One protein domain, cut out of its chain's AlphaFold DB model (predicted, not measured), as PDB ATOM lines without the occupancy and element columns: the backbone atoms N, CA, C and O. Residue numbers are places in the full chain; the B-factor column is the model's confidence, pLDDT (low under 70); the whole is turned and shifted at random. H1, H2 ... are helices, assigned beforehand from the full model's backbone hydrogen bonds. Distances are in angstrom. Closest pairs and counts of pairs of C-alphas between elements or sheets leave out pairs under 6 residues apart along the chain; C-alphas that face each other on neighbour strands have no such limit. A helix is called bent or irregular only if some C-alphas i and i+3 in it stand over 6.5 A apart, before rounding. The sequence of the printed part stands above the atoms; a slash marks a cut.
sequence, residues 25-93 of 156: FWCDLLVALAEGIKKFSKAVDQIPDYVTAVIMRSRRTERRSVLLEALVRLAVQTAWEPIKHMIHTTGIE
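AT A GLANCE: This is residues 25 to 93 of the 156 residues of an uncharacterized protein of Nonomuraea rhodomycinica (UniProt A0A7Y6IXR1). Two bent helices make a long, narrow rod: H1 runs out along it, and after a short link H2 folds back over part of H1. The arms next to the link, H1b and H2a, pack on each other and cross at a steep angle, while residues 25 to 33 of H1 stick out at one end and residues 57 to 63 at the other. The printed part has 69 residues with two named helices, H1 then H2, and no named strand; its class is all helix. It is only just extended, close to loose, with a radius of gyration of the C-alphas of 16.8 A and spans of 56 by 22 by 15 A.

IN THESE COORDINATES: Find C-alpha 25 at (80.076, 58.294, 149.925), where H1, residues 25 to 58, begins. By its hydrogen bonds it was assigned as one helix, but it is bent: C-alphas 45 and 48 are 7.2 A apart. Its arms are H1a, residues 25 to 45, 30.5 A long, and H1b, residues 48 to 58, 15.6 A long. From C-alpha 66 at (57.126, 81.578, 189.909) read on through H2, residues 66 to 89, also assigned as one helix by its hydrogen bonds but bent, with C-alphas 79 and 82 6.8 A apart. Its arms are H2a, residues 66 to 79, 20.1 A long, and H2b, residues 82 to 89, which ends at C-alpha 89, (56.267, 55.549, 167.649).

HOW THE PARTS SIT: Look first at Thr 52 and Arg 73, whose C-alphas, 5.6 A apart, are the closest of H1b and H2a. These arms touch, at a steep tilt of 51 degrees, opposite ways. H1a and H2b are close but not clearly touching, at a shallow tilt of 21 degrees, opposite ways; their closest C-alphas, of Val 44 and Lys 84, are 7.3 A apart. In the four arms every O i to N i+4 pair is within hydrogen-bond range.

THE WHOLE: The C-alphas farthest apart, of Phe 25 and Arg 63, are 56.3 A apart. The printed part has no cut, and no link is long. Confidence is under 70 at residues 60 to 64.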
ATOM      1  N   PHE A  25      81.228  57.387 149.996       89.25
ATOM      2  CA  PHE A  25      80.076  58.294 149.925       89.25
ATOM      3  C   PHE A  25      78.841  57.778 150.679       89.25
ATOM      4  O   PHE A  25      78.196  58.526 151.410       89.25
ATOM      5  N   TRP A  26      78.482  56.503 150.496       90.81
ATOM      6  CA  TRP A  26      77.253  55.961 151.076       90.81
ATOM      7  C   TRP A  26      77.330  55.809 152.590       90.81
ATOM      8  O   TRP A  26      76.359  56.116 153.281       90.81
ATOM      9  N   CYS A  27      78.470  55.362 153.112       93.94
ATOM     10  CA  CYS A  27      78.658  55.256 154.551       93.94
ATOM     11  C   CYS A  27      78.767  56.644 155.203       93.94
ATOM     12  O   CYS A  27      78.155  56.846 156.251       93.94
ATOM     13  N   ASP A  28      79.394  57.632 154.551       93.44
ATOM     14  CA  ASP A  28      79.369  59.030 155.010       93.44
ATOM     15  C   ASP A  28      77.943  59.602 155.042       93.44
ATOM     16  O   ASP A  28      77.532  60.209 156.035       93.44
ATOM     17  N   LEU A  29      77.156  59.376 153.984       94.44
ATOM     18  CA  LEU A  29      75.761  59.814 153.909       94.44
ATOM     19  C   LEU A  29      74.923  59.217 155.043       94.44
ATOM     20  O   LEU A  29      74.168  59.935 155.694       94.44
ATOM     21  N   LEU A  30      75.039  57.912 155.282       96.25
ATOM     22  CA  LEU A  30      74.258  57.224 156.307       96.25
ATOM     23  C   LEU A  30      74.651  57.659 157.721       96.25
ATOM     24  O   LEU A  30      73.768  57.875 158.551       96.25
ATOM     25  N   VAL A  31      75.946  57.857 157.985       96.44
ATOM     26  CA  VAL A  31      76.419  58.435 159.252       96.44
ATOM     27  C   VAL A  31      75.850  59.843 159.441       96.44
ATOM     28  O   VAL A  31      75.321  60.160 160.509       96.44
ATOM     29  N   ALA A  32      75.895  60.680 158.402       95.81
ATOM     30  CA  ALA A  32      75.354  62.035 158.460       95.81
ATOM     31  C   ALA A  32      73.829  62.053 158.667       95.81
ATOM     32  O   ALA A  32      73.327  62.874 159.438       95.81
ATOM     33  N   LEU A  33      73.092  61.139 158.028       95.12
ATOM     34  CA  LEU A  33      71.652  60.968 158.231       95.12
ATOM     35  C   LEU A  33      71.336  60.566 159.672       95.12
ATOM     36  O   LEU A  33      70.466  61.176 160.290       95.12
ATOM     37  N   ALA A  34      72.067  59.600 160.229       94.12
ATOM     38  CA  ALA A  34      71.875  59.166 161.607       94.12
ATOM     39  C   ALA A  34      72.127  60.307 162.612       94.12
ATOM     40  O   ALA A  34      71.341  60.512 163.539       94.12
ATOM     41  N   GLU A  35      73.173  61.111 162.400       93.94
ATOM     42  CA  GLU A  35      73.438  62.300 163.219       93.94
ATOM     43  C   GLU A  35      72.357  63.381 163.034       93.94
ATOM     44  O   GLU A  35      71.973  64.059 163.990       93.94
ATOM     45  N   GLY A  36      71.815  63.526 161.822       93.94
ATOM     46  CA  GLY A  36      70.666  64.387 161.541       93.94
ATOM     47  C   GLY A  36      69.418  63.971 162.323       93.94
ATOM     48  O   GLY A  36      68.785  64.812 162.961       93.94
ATOM     49  N   ILE A  37      69.109  62.672 162.346       92.50
ATOM     50  CA  ILE A  37      67.993  62.103 163.113       92.50
ATOM     51  C   ILE A  37      68.179  62.350 164.615       92.50
ATOM     52  O   ILE A  37      67.265  62.830 165.288       92.50
ATOM     53  N   LYS A  38      69.386  62.123 165.137       91.00
ATOM     54  CA  LYS A  38      69.720  62.405 166.538       91.00
ATOM     55  C   LYS A  38      69.503  63.874 166.903       91.00
ATOM     56  O   LYS A  38      68.971  64.183 167.969       91.00
ATOM     57  N   LYS A  39      69.916  64.800 166.032       92.25
ATOM     58  CA  LYS A  39      69.689  66.242 166.226       92.25
ATOM     59  C   LYS A  39      68.204  66.590 166.188       92.25
ATOM     60  O   LYS A  39      67.769  67.399 167.003       92.25
ATOM     61  N   PHE A  40      67.436  65.968 165.296       91.50
ATOM     62  CA  PHE A  40      65.985  66.130 165.247       91.50
ATOM     63  C   PHE A  40      65.320  65.674 166.552       91.50
ATOM     64  O   PHE A  40      64.549  66.435 167.131       91.50
ATOM     65  N   SER A  41      65.680  64.493 167.064       89.00
ATOM     66  CA  SER A  41      65.181  63.983 168.349       89.00
ATOM     67  C   SER A  41      65.473  64.957 169.501       89.00
ATOM     68  O   SER A  41      64.562  65.357 170.224       89.00
ATOM     69  N   LYS A  42      66.705  65.478 169.588       90.69
ATOM     70  CA  LYS A  42      67.058  66.509 170.580       90.69
ATOM     71  C   LYS A  42      66.261  67.806 170.424       90.69
ATOM     72  O   LYS A  42      65.945  68.448 171.419       90.69
ATOM     73  N   ALA A  43      65.969  68.225 169.194       92.38
ATOM     74  CA  ALA A  43      65.165  69.419 168.953       92.38
ATOM     75  C   ALA A  43      63.709  69.211 169.400       92.38
ATOM     76  O   ALA A  43      63.119  70.104 170.002       92.38
ATOM     77  N   VAL A  44      63.158  68.016 169.166       91.69
ATOM     78  CA  VAL A  44      61.831  67.600 169.646       91.69
ATOM     79  C   VAL A  44      61.739  67.672 171.173       91.69
ATOM     80  O   VAL A  44      60.735  68.154 171.700       91.69
ATOM     81  N   ASP A  45      62.802  67.296 171.888       91.62
ATOM     82  CA  ASP A  45      62.866  67.399 173.354       91.62
ATOM     83  C   ASP A  45      62.856  68.845 173.879       91.62
ATOM     84  O   ASP A  45      62.450  69.087 175.015       91.62
ATOM     85  N   GLN A  46      63.271  69.821 173.068       94.06
ATOM     86  CA  GLN A  46      63.367  71.234 173.464       94.06
ATOM     87  C   GLN A  46      62.073  72.030 173.234       94.06
ATOM     88  O   GLN A  46      61.950  73.168 173.701       94.06
ATOM     89  N   ILE A  47      61.092  71.456 172.532       95.44
ATOM     90  CA  ILE A  47      59.838  72.137 172.182       95.44
ATOM     91  C   ILE A  47      59.073  72.656 173.416       95.44
ATOM     92  O   ILE A  47      58.654  73.820 173.385       95.44
ATOM     93  N   PRO A  48      58.922  71.898 174.524       96.06
ATOM     94  CA  PRO A  48      58.214  72.387 175.710       96.06
ATOM     95  C   PRO A  48      58.809  73.665 176.306       96.06
ATOM     96  O   PRO A  48      58.074  74.580 176.691       96.06
ATOM     97  N   ASP A  49      60.137  73.758 176.353       93.88
ATOM     98  CA  ASP A  49      60.837  74.919 176.901       93.88
ATOM     99  C   ASP A  49      60.628  76.151 176.016       93.88
ATOM    100  O   ASP A  49      60.324  77.242 176.511       93.88
ATOM    101  N   TYR A  50      60.712  75.967 174.696       94.62
ATOM    102  CA  TYR A  50      60.434  77.021 173.726       94.62
ATOM    103  C   TYR A  50      58.997  77.552 173.856       94.62
ATOM    104  O   TYR A  50      58.789  78.761 173.986       94.62
ATOM    105  N   VAL A  51      58.002  76.660 173.876       95.00
ATOM    106  CA  VAL A  51      56.581  77.036 173.978       95.00
ATOM    107  C   VAL A  51      56.291  77.739 175.305       95.00
ATOM    108  O   VAL A  51      55.636  78.784 175.315       95.00
ATOM    109  N   THR A  52      56.839  77.234 176.414       93.44
ATOM    110  CA  THR A  52      56.733  77.875 177.735       93.44
ATOM    111  C   THR A  52      57.265  79.307 177.686       93.44
ATOM    112  O   THR A  52      56.578  80.239 178.109       93.44
ATOM    113  N   ALA A  53      58.447  79.521 177.102       91.44
ATOM    114  CA  ALA A  53      59.036  80.852 176.973       91.44
ATOM    115  C   ALA A  53      58.174  81.804 176.123       91.44
ATOM    116  O   ALA A  53      58.050  82.985 176.458       91.44
ATOM    117  N   VAL A  54      57.555  81.313 175.044       91.94
ATOM    118  CA  VAL A  54      56.648  82.105 174.195       91.94
ATOM    119  C   VAL A  54      55.389  82.522 174.962       91.94
ATOM    120  O   VAL A  54      55.048  83.707 174.961       91.94
ATOM    121  N   ILE A  55      54.740  81.592 175.670       89.75
ATOM    122  CA  ILE A  55      53.537  81.878 176.474       89.75
ATOM    123  C   ILE A  55      53.860  82.869 177.599       89.75
ATOM    124  O   ILE A  55      53.115  83.819 177.835       89.75
ATOM    125  N   MET A  56      54.997  82.700 178.277       86.81
ATOM    126  CA  MET A  56      55.412  83.618 179.340       86.81
ATOM    127  C   MET A  56      55.749  85.018 178.807       86.81
ATOM    128  O   MET A  56      55.532  86.013 179.501       86.81
ATOM    129  N   ARG A  57      56.249  85.136 177.568       85.38
ATOM    130  CA  ARG A  57      56.505  86.438 176.928       85.38
ATOM    131  C   ARG A  57      55.226  87.166 176.519       85.38
ATOM    132  O   ARG A  57      55.231  88.395 176.572       85.38
ATOM    133  N   SER A  58      54.169  86.460 176.119       77.38
ATOM    134  CA  SER A  58      52.904  87.091 175.714       77.38
ATOM    135  C   SER A  58      52.091  87.615 176.904       77.38
ATOM    136  O   SER A  58      51.403  88.622 176.776       77.38
ATOM    137  N   ARG A  59      52.238  87.017 178.094       70.06
ATOM    138  CA  ARG A  59      51.513  87.388 179.331       70.06
ATOM    139  C   ARG A  59      52.113  88.568 180.118       70.06
ATOM    140  O   ARG A  59      51.922  88.666 181.325       70.06
ATOM    141  N   ARG A  60      52.842  89.479 179.460       55.84
ATOM    142  CA  ARG A  60      53.646  90.565 180.078       55.84
ATOM    143  C   ARG A  60      52.905  91.555 181.007       55.84
ATOM    144  O   ARG A  60      53.580  92.402 181.584       55.84
ATOM    145  N   THR A  61      51.588  91.479 181.184       53.44
ATOM    146  CA  THR A  61      50.793  92.406 182.016       53.44
ATOM    147  C   THR A  61      50.499  91.927 183.440       53.44
ATOM    148  O   THR A  61      50.196  92.761 184.289       53.44
ATOM    149  N   GLU A  62      50.639  90.640 183.756       55.53
ATOM    150  CA  GLU A  62      50.373  90.123 185.106       55.53
ATOM    151  C   GLU A  62      51.671  89.657 185.776       55.53
ATOM    152  O   GLU A  62      52.505  88.985 185.170       55.53
ATOM    153  N   ARG A  63      51.868  90.087 187.030       60.53
ATOM    154  CA  ARG A  63      53.005  89.794 187.925       60.53
ATOM    155  C   ARG A  63      53.690  88.456 187.593       60.53
ATOM    156  O   ARG A  63      53.057  87.408 187.699       60.53
ATOM    157  N   ARG A  64      54.991  88.490 187.263       64.75
ATOM    158  CA  ARG A  64      55.843  87.296 187.084       64.75
ATOM    159  C   ARG A  64      55.847  86.453 188.363       64.75
ATOM    160  O   ARG A  64      56.663  86.662 189.254       64.75
ATOM    161  N   SER A  65      54.892  85.540 188.462       78.44
ATOM    162  CA  SER A  65      54.767  84.588 189.555       78.44
ATOM    163  C   SER A  65      55.507  83.310 189.180       78.44
ATOM    164  O   SER A  65      55.226  82.718 188.140       78.44
ATOM    165  N   VAL A  66      56.421  82.867 190.046       82.94
ATOM    166  CA  VAL A  66      57.126  81.578 189.909       82.94
ATOM    167  C   VAL A  66      56.127  80.419 189.810       82.94
ATOM    168  O   VAL A  66      56.319  79.487 189.033       82.94
ATOM    169  N   LEU A  67      55.009  80.512 190.536       85.75
ATOM    170  CA  LEU A  67      53.935  79.524 190.479       85.75
ATOM    171  C   LEU A  67      53.264  79.488 189.099       85.75
ATOM    172  O   LEU A  67      52.964  78.413 188.590       85.75
ATOM    173  N   LEU A  68      53.056  80.650 188.471       87.31
ATOM    174  CA  LEU A  68      52.463  80.724 187.136       87.31
ATOM    175  C   LEU A  68      53.375  80.082 186.085       87.31
ATOM    176  O   LEU A  68      52.892  79.343 185.234       87.31
ATOM    177  N   GLU A  69      54.682  80.333 186.161       88.19
ATOM    178  CA  GLU A  69      55.661  79.721 185.258       88.19
ATOM    179  C   GLU A  69      55.675  78.194 185.387       88.19
ATOM    180  O   GLU A  69      55.614  77.492 184.377       88.19
ATOM    181  N   ALA A  70      55.673  77.677 186.620       90.44
ATOM    182  CA  ALA A  70      55.612  76.242 186.877       90.44
ATOM    183  C   ALA A  70      54.321  75.609 186.328       90.44
ATOM    184  O   ALA A  70      54.374  74.558 185.688       90.44
ATOM    185  N   LEU A  71      53.170  76.267 186.514       92.94
ATOM    186  CA  LEU A  71      51.886  75.800 185.983       92.94
ATOM    187  C   LEU A  71      51.858  75.795 184.450       92.94
ATOM    188  O   LEU A  71      51.369  74.837 183.854       92.94
ATOM    189  N   VAL A  72      52.397  76.833 183.803       93.38
ATOM    190  CA  VAL A  72      52.495  76.889 182.336       93.38
ATOM    191  C   VAL A  72      53.412  75.782 181.824       93.38
ATOM    192  O   VAL A  72      53.022  75.065 180.907       93.38
ATOM    193  N   ARG A  73      54.590  75.599 182.432       94.69
ATOM    194  CA  ARG A  73      55.530  74.533 182.057       94.69
ATOM    195  C   ARG A  73      54.879  73.152 182.170       94.69
ATOM    196  O   ARG A  73      54.973  72.371 181.229       94.69
ATOM    197  N   LEU A  74      54.182  72.878 183.274       95.31
ATOM    198  CA  LEU A  74      53.466  71.615 183.473       95.31
ATOM    199  C   LEU A  74      52.379  71.413 182.411       95.31
ATOM    200  O   LEU A  74      52.309  70.351 181.802       95.31
ATOM    201  N   ALA A  75      51.560  72.433 182.145       96.31
ATOM    202  CA  ALA A  75      50.510  72.352 181.131       96.31
ATOM    203  C   ALA A  75      51.079  72.080 179.728       96.31
ATOM    204  O   ALA A  75      50.543  71.250 178.996       96.31
ATOM    205  N   VAL A  76      52.181  72.745 179.367       97.31
ATOM    206  CA  VAL A  76      52.871  72.536 178.088       97.31
ATOM    207  C   VAL A  76      53.448  71.125 177.997       97.31
ATOM    208  O   VAL A  76      53.272  70.481 176.969       97.31
ATOM    209  N   GLN A  77      54.095  70.624 179.053       95.88
ATOM    210  CA  GLN A  77      54.627  69.257 179.087       95.88
ATOM    211  C   GLN A  77      53.515  68.220 178.907       95.88
ATOM    212  O   GLN A  77      53.611  67.374 178.024       95.88
ATOM    213  N   THR A  78      52.421  68.338 179.661       96.56
ATOM    214  CA  THR A  78      51.271  67.430 179.553       96.56
ATOM    215  C   THR A  78      50.645  67.450 178.157       96.56
ATOM    216  O   THR A  78      50.247  66.406 177.650       96.56
ATOM    217  N   ALA A  79      50.565  68.619 177.515       96.44
ATOM    218  CA  ALA A  79      50.052  68.735 176.149       96.44
ATOM    219  C   ALA A  79      51.031  68.197 175.091       96.44
ATOM    220  O   ALA A  79      50.600  67.722 174.041       96.44
ATOM    221  N   TRP A  80      52.338  68.282 175.350       96.94
ATOM    222  CA  TRP A  80      53.378  67.826 174.431       96.94
ATOM    223  C   TRP A  80      53.581  66.313 174.464       96.94
ATOM    224  O   TRP A  80      53.851  65.722 173.422       96.94
ATOM    225  N   GLU A  81      53.424  65.679 175.625       94.56
ATOM    226  CA  GLU A  81      53.758  64.264 175.820       94.56
ATOM    227  C   GLU A  81      53.088  63.313 174.806       94.56
ATOM    228  O   GLU A  81      53.793  62.490 174.218       94.56
ATOM    229  N   PRO A  82      51.784  63.443 174.474       94.06
ATOM    230  CA  PRO A  82      51.165  62.598 173.450       94.06
ATOM    231  C   PRO A  82      51.760  62.813 172.051       94.06
ATOM    232  O   PRO A  82      51.931  61.859 171.295       94.06
ATOM    233  N   ILE A  83      52.110  64.058 171.710       92.50
ATOM    234  CA  ILE A  83      52.720  64.408 170.418       92.50
ATOM    235  C   ILE A  83      54.133  63.830 170.344       92.50
ATOM    236  O   ILE A  83      54.507  63.223 169.341       92.50
ATOM    237  N   LYS A  84      54.901  63.966 171.428       90.75
ATOM    238  CA  LYS A  84      56.224  63.363 171.566       90.75
ATOM    239  C   LYS A  84      56.144  61.848 171.388       90.75
ATOM    240  O   LYS A  84      56.895  61.290 170.591       90.75
ATOM    241  N   HIS A  85      55.200  61.195 172.060       88.69
ATOM    242  CA  HIS A  85      54.994  59.757 171.929       88.69
ATOM    243  C   HIS A  85      54.690  59.351 170.482       88.69
ATOM    244  O   HIS A  85      55.333  58.439 169.966       88.69
ATOM    245  N   MET A  86      53.803  60.075 169.786       88.19
ATOM    246  CA  MET A  86      53.536  59.836 168.363       88.19
ATOM    247  C   MET A  86      54.814  59.907 167.519       88.19
ATOM    248  O   MET A  86      55.060  59.019 166.706       88.19
ATOM    249  N   ILE A  87      55.663  60.913 167.743       86.44
ATOM    250  CA  ILE A  87      56.940  61.058 167.033       86.44
ATOM    251  C   ILE A  87      57.848  59.843 167.284       86.44
ATOM    252  O   ILE A  87      58.347  59.259 166.326       86.44
ATOM    253  N   HIS A  88      58.017  59.392 168.531       82.62
ATOM    254  CA  HIS A  88      58.838  58.205 168.814       82.62
ATOM    255  C   HIS A  88      58.251  56.919 168.211       82.62
ATOM    256  O   HIS A  88      58.993  56.124 167.635       82.62
ATOM    257  N   THR A  89      56.924  56.737 168.238       80.50
ATOM    258  CA  THR A  89      56.267  55.549 167.649       80.50
ATOM    259  C   THR A  89      56.416  55.438 166.132       80.50
ATOM    260  O   THR A  89      56.221  54.356 165.587       80.50
ATOM    261  N   THR A  90      56.820  56.508 165.435       79.38
ATOM    262  CA  THR A  90      57.142  56.428 163.999       79.38
ATOM    263  C   THR A  90      58.465  55.710 163.701       79.38
ATOM    264  O   THR A  90      58.839  55.589 162.537       79.38
ATOM    265  N   GLY A  91      59.164  55.202 164.725       81.50
ATOM    266  CA  GLY A  91      60.358  54.370 164.554       81.50
ATOM    267  C   GLY A  91      61.607  55.176 164.200       81.50
ATOM    268  O   GLY A  91      62.494  54.682 163.513       81.50
ATOM    269  N   ILE A  92      61.691  56.432 164.643       84.62
ATOM    270  CA  ILE A  92      62.828  57.321 164.351       84.62
ATOM    271  C   ILE A  92      64.146  56.745 164.885       84.62
ATOM    272  O   ILE A  92      65.175  56.823 164.217       84.62
ATOM    273  N   GLU A  93      64.108  56.128 166.065       83.94
ATOM    274  CA  GLU A  93      65.264  55.455 166.666       83.94
ATOM    275  C   GLU A  93      65.676  54.219 165.858       83.94
ATOM    276  O   GLU A  93      66.862  54.008 165.608       83.94
TER     277      GLU A  93